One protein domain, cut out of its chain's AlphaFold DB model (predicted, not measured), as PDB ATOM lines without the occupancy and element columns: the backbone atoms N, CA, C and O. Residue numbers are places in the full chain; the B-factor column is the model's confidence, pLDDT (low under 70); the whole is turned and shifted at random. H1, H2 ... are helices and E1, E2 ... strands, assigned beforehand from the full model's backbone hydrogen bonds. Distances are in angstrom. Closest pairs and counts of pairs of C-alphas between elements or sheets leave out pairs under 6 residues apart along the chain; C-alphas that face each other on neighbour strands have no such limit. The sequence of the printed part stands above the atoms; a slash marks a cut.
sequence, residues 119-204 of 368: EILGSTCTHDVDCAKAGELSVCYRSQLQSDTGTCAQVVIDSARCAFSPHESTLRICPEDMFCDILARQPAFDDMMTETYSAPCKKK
ATOM      1  N   GLU A 119     182.931  36.674 128.836       60.34
ATOM      2  CA  GLU A 119     183.046  36.971 127.408       60.34
ATOM      3  C   GLU A 119     182.748  38.436 127.012       60.34
ATOM      4  O   GLU A 119     181.944  39.126 127.637       60.34
ATOM      5  N   ILE A 120     183.410  38.929 125.958       66.00
ATOM      6  CA  ILE A 120     183.216  40.284 125.393       66.00
ATOM      7  C   ILE A 120     182.174  40.281 124.261       66.00
ATOM      8  O   ILE A 120     181.863  39.230 123.716       66.00
ATOM      9  N   LEU A 121     181.661  41.448 123.850       75.69
ATOM     10  CA  LEU A 121     180.796  41.550 122.662       75.69
ATOM     11  C   LEU A 121     181.392  40.831 121.452       75.69
ATOM     12  O   LEU A 121     182.574  40.995 121.146       75.69
ATOM     13  N   GLY A 122     180.555  40.059 120.762       73.94
ATOM     14  CA  GLY A 122     180.938  39.346 119.546       73.94
ATOM     15  C   GLY A 122     181.648  38.018 119.785       73.94
ATOM     16  O   GLY A 122     181.944  37.306 118.824       73.94
ATOM     17  N   SER A 123     181.909  37.651 121.038       79.81
ATOM     18  CA  SER A 123     182.394  36.319 121.381       79.81
ATOM     19  C   SER A 123     181.337  35.241 121.136       79.81
ATOM     20  O   SER A 123     180.146  35.510 120.963       79.81
ATOM     21  N   THR A 124     181.786  33.988 121.160       82.19
ATOM     22  CA  THR A 124     180.890  32.831 121.155       82.19
ATOM     23  C   THR A 124     180.370  32.570 122.566       82.19
ATOM     24  O   THR A 124     181.127  32.673 123.524       82.19
ATOM     25  N   CYS A 125     179.102  32.194 122.686       79.38
ATOM     26  CA  CYS A 125     178.462  31.872 123.960       79.38
ATOM     27  C   CYS A 125     177.576  30.636 123.854       79.38
ATOM     28  O   CYS A 125     177.202  30.202 122.765       79.38
ATOM     29  N   THR A 126     177.204  30.091 125.000       77.19
ATOM     30  CA  THR A 126     176.255  28.982 125.157       77.19
ATOM     31  C   THR A 126     175.068  29.360 126.039       77.19
ATOM     32  O   THR A 126     173.981  28.804 125.893       77.19
ATOM     33  N   HIS A 127     175.231  30.336 126.917       72.62
ATOM     34  CA  HIS A 127     174.204  30.798 127.836       72.62
ATOM     35  C   HIS A 127     174.247  32.324 127.914       72.62
ATOM     36  O   HIS A 127     175.298  32.929 127.708       72.62
ATOM     37  N   ASP A 128     173.114  32.964 128.214       68.56
ATOM     38  CA  ASP A 128     173.050  34.430 128.336       68.56
ATOM     39  C   ASP A 128     174.036  34.966 129.382       68.56
ATOM     40  O   ASP A 128     174.628  36.029 129.190       68.56
ATOM     41  N   VAL A 129     174.285  34.182 130.432       65.12
ATOM     42  CA  VAL A 129     175.235  34.515 131.501       65.12
ATOM     43  C   VAL A 129     176.681  34.628 131.033       65.12
ATOM     44  O   VAL A 129     177.437  35.414 131.604       65.12
ATOM     45  N   ASP A 130     177.046  33.953 129.940       70.25
ATOM     46  CA  ASP A 130     178.380  34.068 129.346       70.25
ATOM     47  C   ASP A 130     178.631  35.513 128.868       70.25
ATOM     48  O   ASP A 130     179.756  36.012 128.907       70.25
ATOM     49  N   CYS A 131     177.562  36.212 128.464       69.56
ATOM     50  CA  CYS A 131     177.590  37.491 127.761       69.56
ATOM     51  C   CYS A 131     177.433  38.721 128.644       69.56
ATOM     52  O   CYS A 131     177.452  39.843 128.139       69.56
ATOM     53  N   ALA A 132     177.302  38.556 129.957       59.19
ATOM     54  CA  ALA A 132     176.948  39.640 130.868       59.19
ATOM     55  C   ALA A 132     177.994  40.784 130.969       59.19
ATOM     56  O   ALA A 132     177.718  41.813 131.576       59.19
ATOM     57  N   LYS A 133     179.177  40.659 130.338       56.66
ATOM     58  CA  LYS A 133     180.179  41.741 130.198       56.66
ATOM     59  C   LYS A 133     180.048  42.582 128.924       56.66
ATOM     60  O   LYS A 133     180.814  43.528 128.740       56.66
ATOM     61  N   ALA A 134     179.123  42.251 128.033       54.69
ATOM     62  CA  ALA A 134     179.108  42.810 126.690       54.69
ATOM     63  C   ALA A 134     178.421  44.203 126.608       54.69
ATOM     64  O   ALA A 134     178.585  44.938 125.644       54.69
ATOM     65  N   GLY A 135     177.717  44.659 127.645       55.94
ATOM     66  CA  GLY A 135     176.997  45.937 127.626       55.94
ATOM     67  C   GLY A 135     175.946  46.027 128.728       55.94
ATOM     68  O   GLY A 135     175.770  45.076 129.481       55.94
ATOM     69  N   GLU A 136     175.230  47.155 128.815       61.94
ATOM     70  CA  GLU A 136     174.224  47.405 129.871       61.94
ATOM     71  C   GLU A 136     173.132  46.331 129.988       61.94
ATOM     72  O   GLU A 136     172.563  46.143 131.060       61.94
ATOM     73  N   LEU A 137     172.821  45.671 128.879       71.69
ATOM     74  CA  LEU A 137     172.026  44.457 128.809       71.69
ATOM     75  C   LEU A 137     172.641  43.639 127.682       71.69
ATOM     76  O   LEU A 137     172.847  44.172 126.592       71.69
ATOM     77  N   SER A 138     172.977  42.383 127.945       76.62
ATOM     78  CA  SER A 138     173.620  41.515 126.963       76.62
ATOM     79  C   SER A 138     173.036  40.121 127.033       76.62
ATOM     80  O   SER A 138     172.685  39.657 128.112       76.62
ATOM     81  N   VAL A 139     172.910  39.476 125.879       79.88
ATOM     82  CA  VAL A 139     172.320  38.140 125.742       79.88
ATOM     83  C   VAL A 139     173.164  37.292 124.805       79.88
ATOM     84  O   VAL A 139     173.886  37.814 123.950       79.88
ATOM     85  N   CYS A 140     173.040  35.978 124.932       82.44
ATOM     86  CA  CYS A 140     173.594  35.031 123.990       82.44
ATOM     87  C   CYS A 140     172.639  34.878 122.805       82.44
ATOM     88  O   CYS A 140     171.751  34.023 122.776       82.44
ATOM     89  N   TYR A 141     172.804  35.730 121.792       85.06
ATOM     90  CA  TYR A 141     171.958  35.678 120.608       85.06
ATOM     91  C   TYR A 141     172.276  34.430 119.777       85.06
ATOM     92  O   TYR A 141     173.360  34.294 119.204       85.06
ATOM     93  N   ARG A 142     171.296  33.531 119.669       81.50
ATOM     94  CA  ARG A 142     171.340  32.348 118.806       81.50
ATOM     95  C   ARG A 142     170.480  32.587 117.577       81.50
ATOM     96  O   ARG A 142     169.270  32.785 117.681       81.50
ATOM     97  N   SER A 143     171.094  32.555 116.397       69.25
ATOM     98  CA  SER A 143     170.306  32.542 115.166       69.25
ATOM     99  C   SER A 143     169.517  31.229 115.095       69.25
ATOM    100  O   SER A 143     170.031  30.185 115.487       69.25
ATOM    101  N   GLN A 144     168.290  31.252 114.566       59.09
ATOM    102  CA  GLN A 144     167.432  30.058 114.457       59.09
ATOM    103  C   GLN A 144     168.038  28.915 113.609       59.09
ATOM    104  O   GLN A 144     167.485  27.819 113.554       59.09
ATOM    105  N   LEU A 145     169.184  29.141 112.961       55.97
ATOM    106  CA  LEU A 145     169.937  28.142 112.212       55.97
ATOM    107  C   LEU A 145     170.848  27.325 113.151       55.97
ATOM    108  O   LEU A 145     172.061  27.473 113.109       55.97
ATOM    109  N   GLN A 146     170.237  26.480 113.990       50.38
ATOM    110  CA  GLN A 146     170.817  25.278 114.629       50.38
ATOM    111  C   GLN A 146     172.299  25.328 115.060       50.38
ATOM    112  O   GLN A 146     173.046  24.377 114.821       50.38
ATOM    113  N   SER A 147     172.751  26.392 115.713       59.31
ATOM    114  CA  SER A 147     174.041  26.370 116.399       59.31
ATOM    115  C   SER A 147     173.811  26.245 117.903       59.31
ATOM    116  O   SER A 147     173.118  27.065 118.505       59.31
ATOM    117  N   ASP A 148     174.420  25.228 118.521       70.19
ATOM    118  CA  ASP A 148     174.485  25.091 119.989       70.19
ATOM    119  C   ASP A 148     175.185  26.304 120.633       70.19
ATOM    120  O   ASP A 148     175.022  26.602 121.820       70.19
ATOM    121  N   THR A 149     175.920  27.056 119.814       76.69
ATOM    122  CA  THR A 149     176.608  28.289 120.154       76.69
ATOM    123  C   THR A 149     175.874  29.523 119.620       76.69
ATOM    124  O   THR A 149     175.349  29.533 118.508       76.69
ATOM    125  N   GLY A 150     175.819  30.582 120.418       83.75
ATOM    126  CA  GLY A 150     175.366  31.913 120.027       83.75
ATOM    127  C   GLY A 150     176.518  32.914 119.968       83.75
ATOM    128  O   GLY A 150     177.691  32.554 120.090       83.75
ATOM    129  N   THR A 151     176.168  34.185 119.808       84.75
ATOM    130  CA  THR A 151     177.097  35.312 119.894       84.75
ATOM    131  C   THR A 151     176.658  36.265 120.994       84.75
ATOM    132  O   THR A 151     175.479  36.620 121.062       84.75
ATOM    133  N   CYS A 152     177.596  36.712 121.828       84.19
ATOM    134  CA  CYS A 152     177.298  37.714 122.840       84.19
ATOM    135  C   CYS A 152     176.935  39.046 122.203       84.19
ATOM    136  O   CYS A 152     177.753  39.665 121.519       84.19
ATOM    137  N   ALA A 153     175.697  39.472 122.438       84.50
ATOM    138  CA  ALA A 153     175.108  40.640 121.819       84.50
ATOM    139  C   ALA A 153     174.622  41.636 122.871       84.50
ATOM    140  O   ALA A 153     173.898  41.260 123.790       84.50
ATOM    141  N   GLN A 154     174.958  42.910 122.693       85.19
ATOM    142  CA  GLN A 154     174.364  44.011 123.437       85.19
ATOM    143  C   GLN A 154     172.915  44.189 122.994       85.19
ATOM    144  O   GLN A 154     172.632  44.292 121.802       85.19
ATOM    145  N   VAL A 155     171.996  44.288 123.945       85.00
ATOM    146  CA  VAL A 155     170.589  44.564 123.674       85.00
ATOM    147  C   VAL A 155     170.350  46.068 123.674       85.00
ATOM    148  O   VAL A 155     170.665  46.766 124.637       85.00
ATOM    149  N   VAL A 156     169.747  46.567 122.597       86.94
ATOM    150  CA  VAL A 156     169.348  47.970 122.445       86.94
ATOM    151  C   VAL A 156     167.852  48.023 122.166       86.94
ATOM    152  O   VAL A 156     167.363  47.359 121.256       86.94
ATOM    153  N   ILE A 157     167.112  48.821 122.935       85.56
ATOM    154  CA  ILE A 157     165.695  49.072 122.654       85.56
ATOM    155  C   ILE A 157     165.609  50.119 121.543       85.56
ATOM    156  O   ILE A 157     166.099  51.238 121.698       85.56
ATOM    157  N   ASP A 158     164.982  49.761 120.427       86.62
ATOM    158  CA  ASP A 158     164.846  50.603 119.241       86.62
ATOM    159  C   ASP A 158     163.382  50.590 118.784       86.62
ATOM    160  O   ASP A 158     162.826  49.558 118.414       86.62
ATOM    161  N   SER A 159     162.721  51.749 118.845       88.81
ATOM    162  CA  SER A 159     161.300  51.879 118.497       88.81
ATOM    163  C   SER A 159     161.032  51.841 116.993       88.81
ATOM    164  O   SER A 159     159.877  51.745 116.586       88.81
ATOM    165  N   ALA A 160     162.061  51.982 116.154       88.75
ATOM    166  CA  ALA A 160     161.901  51.996 114.706       88.75
ATOM    167  C   ALA A 160     162.035  50.589 114.117       88.75
ATOM    168  O   ALA A 160     161.251  50.203 113.243       88.75
ATOM    169  N   ARG A 161     163.020  49.818 114.586       89.00
ATOM    170  CA  ARG A 161     163.352  48.515 114.004       89.00
ATOM    171  C   ARG A 161     163.962  47.547 115.006       89.00
ATOM    172  O   ARG A 161     164.735  47.930 115.873       89.00
ATOM    173  N   CYS A 162     163.684  46.271 114.796       87.81
ATOM    174  CA  CYS A 162     164.406  45.162 115.395       87.81
ATOM    175  C   CYS A 162     165.420  44.618 114.389       87.81
ATOM    176  O   CYS A 162     165.130  44.486 113.199       87.81
ATOM    177  N   ALA A 163     166.620  44.305 114.854       88.62
ATOM    178  CA  ALA A 163     167.705  43.867 113.991       88.62
ATOM    179  C   ALA A 163     168.777  43.149 114.799       88.62
ATOM    180  O   ALA A 163     168.901  43.360 116.002       88.62
ATOM    181  N   PHE A 164     169.607  42.362 114.128       85.88
ATOM    182  CA  PHE A 164     170.859  41.892 114.713       85.88
ATOM    183  C   PHE A 164     172.028  42.283 113.818       85.88
ATOM    184  O   PHE A 164     172.064  41.889 112.652       85.88
ATOM    185  N   SER A 165     172.982  43.031 114.372       85.69
ATOM    186  CA  SER A 165     174.251  43.352 113.725       85.69
ATOM    187  C   SER A 165     175.365  42.485 114.310       85.69
ATOM    188  O   SER A 165     175.732  42.692 115.467       85.69
ATOM    189  N   PRO A 166     175.939  41.536 113.547       79.75
ATOM    190  CA  PRO A 166     177.070  40.744 114.021       79.75
ATOM    191  C   PRO A 166     178.342  41.592 114.167       79.75
ATOM    192  O   PRO A 166     179.143  41.332 115.056       79.75
ATOM    193  N   HIS A 167     178.520  42.633 113.345       80.75
ATOM    194  CA  HIS A 167     179.684  43.522 113.437       80.75
ATOM    195  C   HIS A 167     179.648  44.419 114.670       80.75
ATOM    196  O   HIS A 167     180.658  44.559 115.352       80.75
ATOM    197  N   GLU A 168     178.489  45.009 114.967       82.81
ATOM    198  CA  GLU A 168     178.303  45.808 116.182       82.81
ATOM    199  C   GLU A 168     178.007  44.925 117.399       82.81
ATOM    200  O   GLU A 168     177.882  45.437 118.507       82.81
ATOM    201  N   SER A 169     177.846  43.610 117.195       84.94
ATOM    202  CA  SER A 169     177.370  42.666 118.211       84.94
ATOM    203  C   SER A 169     176.141  43.208 118.938       84.94
ATOM    204  O   SER A 169     176.056  43.171 120.157       84.94
ATOM    205  N   THR A 170     175.207  43.788 118.187       85.69
ATOM    206  CA  THR A 170     174.068  44.521 118.742       85.69
ATOM    207  C   THR A 170     172.770  43.867 118.297       85.69
ATOM    208  O   THR A 170     172.494  43.749 117.102       85.69
ATOM    209  N   LEU A 171     171.957  43.464 119.267       87.69
ATOM    210  CA  LEU A 171     170.590  43.001 119.100       87.69
ATOM    211  C   LEU A 171     169.631  44.152 119.420       87.69
ATOM    212  O   LEU A 171     169.427  44.525 120.574       87.69
ATOM    213  N   ARG A 172     169.018  44.713 118.385       88.12
ATOM    214  CA  ARG A 172     167.960  45.713 118.511       88.12
ATOM    215  C   ARG A 172     166.626  45.010 118.714       88.12
ATOM    216  O   ARG A 172     166.217  44.214 117.865       88.12
ATOM    217  N   ILE A 173     165.949  45.315 119.814       88.69
ATOM    218  CA  ILE A 173     164.619  44.792 120.139       88.69
ATOM    219  C   ILE A 173     163.596  45.922 120.186       88.69
ATOM    220  O   ILE A 173     163.923  47.068 120.494       88.69
ATOM    221  N   CYS A 174     162.342  45.587 119.899       87.69
ATOM    222  CA  CYS A 174     161.254  46.547 119.996       87.69
ATOM    223  C   CYS A 174     160.893  46.831 121.468       87.69
ATOM    224  O   CYS A 174     161.053  45.946 122.312       87.69
ATOM    225  N   PRO A 175     160.371  48.032 121.777       87.31
ATOM    226  CA  PRO A 175     159.754  48.341 123.066       87.31
ATOM    227  C   PRO A 175     158.622  47.370 123.439       87.31
ATOM    228  O   PRO A 175     158.064  46.697 122.573       87.31
ATOM    229  N   GLU A 176     158.242  47.324 124.719       81.75
ATOM    230  CA  GLU A 176     157.248  46.370 125.245       81.75
ATOM    231  C   GLU A 176     155.863  46.474 124.585       81.75
ATOM    232  O   GLU A 176     155.185  45.456 124.432       81.75
ATOM    233  N   ASP A 177     155.448  47.660 124.139       83.00
ATOM    234  CA  ASP A 177     154.180  47.907 123.436       83.00
ATOM    235  C   ASP A 177     154.250  47.605 121.926       83.00
ATOM    236  O   ASP A 177     153.263  47.747 121.193       83.00
ATOM    237  N   MET A 178     155.410  47.151 121.447       89.44
ATOM    238  CA  MET A 178     155.696  46.878 120.046       89.44
ATOM    239  C   MET A 178     156.213  45.450 119.840       89.44
ATOM    240  O   MET A 178     156.667  44.771 120.757       89.44
ATOM    241  N   PHE A 179     156.135  44.962 118.608       88.25
ATOM    242  CA  PHE A 179     156.675  43.673 118.204       88.25
ATOM    243  C   PHE A 179     157.511  43.799 116.936       88.25
ATOM    244  O   PHE A 179     157.320  44.704 116.121       88.25
ATOM    245  N   CYS A 180     158.445  42.864 116.787       89.19
ATOM    246  CA  CYS A 180     159.317  42.763 115.631       89.19
ATOM    247  C   CYS A 180     158.565  42.115 114.463       89.19
ATOM    248  O   CYS A 180     158.279  40.918 114.499       89.19
ATOM    249  N   ASP A 181     158.232  42.882 113.425       88.50
ATOM    250  CA  ASP A 181     157.511  42.360 112.263       88.50
ATOM    251  C   ASP A 181     158.468  41.685 111.266       88.50
ATOM    252  O   ASP A 181     158.808  42.232 110.214       88.50
ATOM    253  N   ILE A 182     158.898  40.466 111.602       81.12
ATOM    254  CA  ILE A 182     159.839  39.666 110.798       81.12
ATOM    255  C   ILE A 182     159.274  39.355 109.400       81.12
ATOM    256  O   ILE A 182     160.033  39.198 108.447       81.12
ATOM    257  N   LEU A 183     157.948  39.324 109.231       79.19
ATOM    258  CA  LEU A 183     157.316  39.122 107.923       79.19
ATOM    259  C   LEU A 183     157.356  40.382 107.043       79.19
ATOM    260  O   LEU A 183     157.221  40.285 105.825       79.19
ATOM    261  N   ALA A 184     157.563  41.568 107.626       78.50
ATOM    262  CA  ALA A 184     157.871  42.800 106.892       78.50
ATOM    263  C   ALA A 184     159.379  43.000 106.720       78.50
ATOM    264  O   ALA A 184     159.808  44.118 106.418       78.50
ATOM    265  N   ARG A 185     160.187  41.948 106.922       70.38
ATOM    266  CA  ARG A 185     161.628  42.001 106.704       70.38
ATOM    267  C   ARG A 185     161.892  42.557 105.316       70.38
ATOM    268  O   ARG A 185     161.574  41.938 104.301       70.38
ATOM    269  N   GLN A 186     162.505  43.730 105.289       59.09
ATOM    270  CA  GLN A 186     163.089  44.219 104.063       59.09
ATOM    271  C   GLN A 186     164.336  43.358 103.828       59.09
ATOM    272  O   GLN A 186     165.159  43.220 104.742       59.09
ATOM    273  N   PRO A 187     164.490  42.704 102.665       53.28
ATOM    274  CA  PRO A 187     165.813  42.234 102.279       53.28
ATOM    275  C   PRO A 187     166.757  43.435 102.367       53.28
ATOM    276  O   PRO A 187     166.367  44.539 101.981       53.28
ATOM    277  N   ALA A 188     167.946  43.234 102.937       52.12
ATOM    278  CA  ALA A 188     168.971  44.264 103.042       52.12
ATOM    279  C   ALA A 188     169.399  44.669 101.621       52.12
ATOM    280  O   ALA A 188     170.331  44.114 101.049       52.12
ATOM    281  N   PHE A 189     168.630  45.560 101.002       48.16
ATOM    282  CA  PHE A 189     168.977  46.214  99.757       48.16
ATOM    283  C   PHE A 189     169.989  47.300 100.139       48.16
ATOM    284  O   PHE A 189     169.636  48.252 100.824       48.16
ATOM    285  N   ASP A 190     171.237  47.083  99.724       45.59
ATOM    286  CA  ASP A 190     172.412  47.975  99.726       45.59
ATOM    287  C   ASP A 190     173.488  47.870 100.816       45.59
ATOM    288  O   ASP A 190     174.627  48.205 100.503       45.59
ATOM    289  N   ASP A 191     173.251  47.286 101.991       44.72
ATOM    290  CA  ASP A 191     174.338  47.026 102.955       44.72
ATOM    291  C   ASP A 191     174.617  45.526 103.075       44.72
ATOM    292  O   ASP A 191     174.245  44.838 104.030       44.72
ATOM    293  N   MET A 192     175.312  44.991 102.068       46.09
ATOM    294  CA  MET A 192     176.081  43.767 102.255       46.09
ATOM    295  C   MET A 192     177.102  44.032 103.366       46.09
ATOM    296  O   MET A 192     178.154  44.604 103.095       46.09
ATOM    297  N   MET A 193     176.765  43.624 104.595       50.69
ATOM    298  CA  MET A 193     177.620  43.011 105.631       50.69
ATOM    299  C   MET A 193     177.189  43.390 107.061       50.69
ATOM    300  O   MET A 193     177.496  42.632 107.966       50.69
ATOM    301  N   THR A 194     176.441  44.474 107.312       58.78
ATOM    302  CA  THR A 194     176.247  45.016 108.680       58.78
ATOM    303  C   THR A 194     175.162  44.362 109.539       58.78
ATOM    304  O   THR A 194     175.351  44.301 110.753       58.78
ATOM    305  N   GLU A 195     174.058  43.849 108.980       57.25
ATOM    306  CA  GLU A 195     172.942  43.265 109.753       57.25
ATOM    307  C   GLU A 195     172.508  41.885 109.215       57.25
ATOM    308  O   GLU A 195     172.206  41.724 108.034       57.25
ATOM    309  N   THR A 196     172.425  40.873 110.091       70.44
ATOM    310  CA  THR A 196     171.954  39.512 109.755       70.44
ATOM    311  C   THR A 196     170.448  39.489 109.487       70.44
ATOM    312  O   THR A 196     169.970  38.681 108.688       70.44
ATOM    313  N   TYR A 197     169.685  40.374 110.137       77.75
ATOM    314  CA  TYR A 197     168.288  40.675 109.819       77.75
ATOM    315  C   TYR A 197     167.918  42.086 110.286       77.75
ATOM    316  O   TYR A 197     168.524  42.597 111.224       77.75
ATOM    317  N   SER A 198     166.901  42.669 109.645       83.94
ATOM    318  CA  SER A 198     166.305  43.960 109.995       83.94
ATOM    319  C   SER A 198     164.809  43.922 109.676       83.94
ATOM    320  O   SER A 198     164.417  43.501 108.583       83.94
ATOM    321  N   ALA A 199     163.966  44.316 110.622       86.88
ATOM    322  CA  ALA A 199     162.516  44.349 110.481       86.88
ATOM    323  C   ALA A 199     161.926  45.552 111.238       86.88
ATOM    324  O   ALA A 199     162.486  45.981 112.246       86.88
ATOM    325  N   PRO A 200     160.809  46.135 110.772       90.81
ATOM    326  CA  PRO A 200     160.196  47.266 111.454       90.81
ATOM    327  C   PRO A 200     159.547  46.830 112.771       90.81
ATOM    328  O   PRO A 200     158.932  45.763 112.856       90.81
ATOM    329  N   CYS A 201     159.627  47.690 113.782       90.88
ATOM    330  CA  CYS A 201     158.813  47.540 114.980       90.88
ATOM    331  C   CYS A 201     157.393  48.031 114.693       90.88
ATOM    332  O   CYS A 201     157.192  49.139 114.188       90.88
ATOM    333  N   LYS A 202     156.388  47.222 115.030       92.88
ATOM    334  CA  LYS A 202     154.970  47.582 114.909       92.88
ATOM    335  C   LYS A 202     154.290  47.553 116.260       92.88
ATOM    336  O   LYS A 202     154.649  46.754 117.115       92.88
ATOM    337  N   LYS A 203     153.295  48.416 116.453       93.81
ATOM    338  CA  LYS A 203     152.482  48.394 117.670       93.81
ATOM    339  C   LYS A 203     151.738  47.072 117.780       93.81
ATOM    340  O   LYS A 203     151.177  46.599 116.793       93.81
ATOM    341  N   LYS A 204     151.729  46.513 118.984       92.19
ATOM    342  CA  LYS A 204     150.902  45.355 119.315       92.19
ATOM    343  C   LYS A 204     149.419  45.751 119.255       92.19
ATOM    344  O   LYS A 204     149.099  46.857 119.711       92.19
TER     345      LYS A 204
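AT A GLANCE: This is residues 119 to 204 of the 368 residues of an uncharacterized protein of Minicystis rosea (UniProt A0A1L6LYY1). One strongly twisted sheet of six strands is curled like part of a barrel, with the short helix H1 over its edge strand E1 and a long loop, residues 181 to 196, joining E5 to E6. The printed part has 86 residues, under half of them in named elements, in the order H1, E1, E2, E3, E4, E5, E6. The mixed sheet runs E1, E2, E4, E3, E6, E5, and the class is mostly strand. The whole is compact, with a radius of gyration of the C-alphas of 12.8 A and spans of 32 by 29 by 21 A.

IN THESE COORDINATES: Find C-alpha 150 at (175.366, 31.913, 120.027), where E2, residues 150 to 157, begins its 19.9 A; it bends by 53 degrees at residue 154. Look also for E1, residues 138 to 141, E3, residues 161 to 165, 12.1 A long, and E4, residues 170 to 173. E5 is residues 178 to 180; E6, residues 197 to 203, runs 19.3 A to C-alpha 203 at (152.482, 48.394, 117.670). H1 is residues 128 to 131.

HOW THE PARTS SIT: E2 is staggered: residues 151 to 154 pair with E1, antiparallel in a hairpin (N 139 to O 153, 2.9 A), and 154 to 157 with E4, parallel (N 171 to O 154, 2.8 A). E4 and E3 form an antiparallel hairpin (N 172 to O 163, 2.7 A). E6 is antiparallel to E3 (N 162 to O 199, 2.8 A) and, in a hairpin, to E5 (N 179 to O 202, 2.8 A). H1 is on the sheet, over E1, at a height over the sheet of 5.9 A; their closest C-alphas, Asp 128 and Cys 140, are 4.4 A apart. H1 is too short for an O i to N i+4 pair.

THE WHOLE: The C-alphas farthest apart, Val 129 and Asp 190, are 34.6 A apart. The printed part has no cut, and the link from E5 to E6 is long. Mean pLDDT of the printed part is 75.7; look for values under 70 at residues 119 to 120, 128 to 129, 131 to 136, 143 to 147 and 186 to 195.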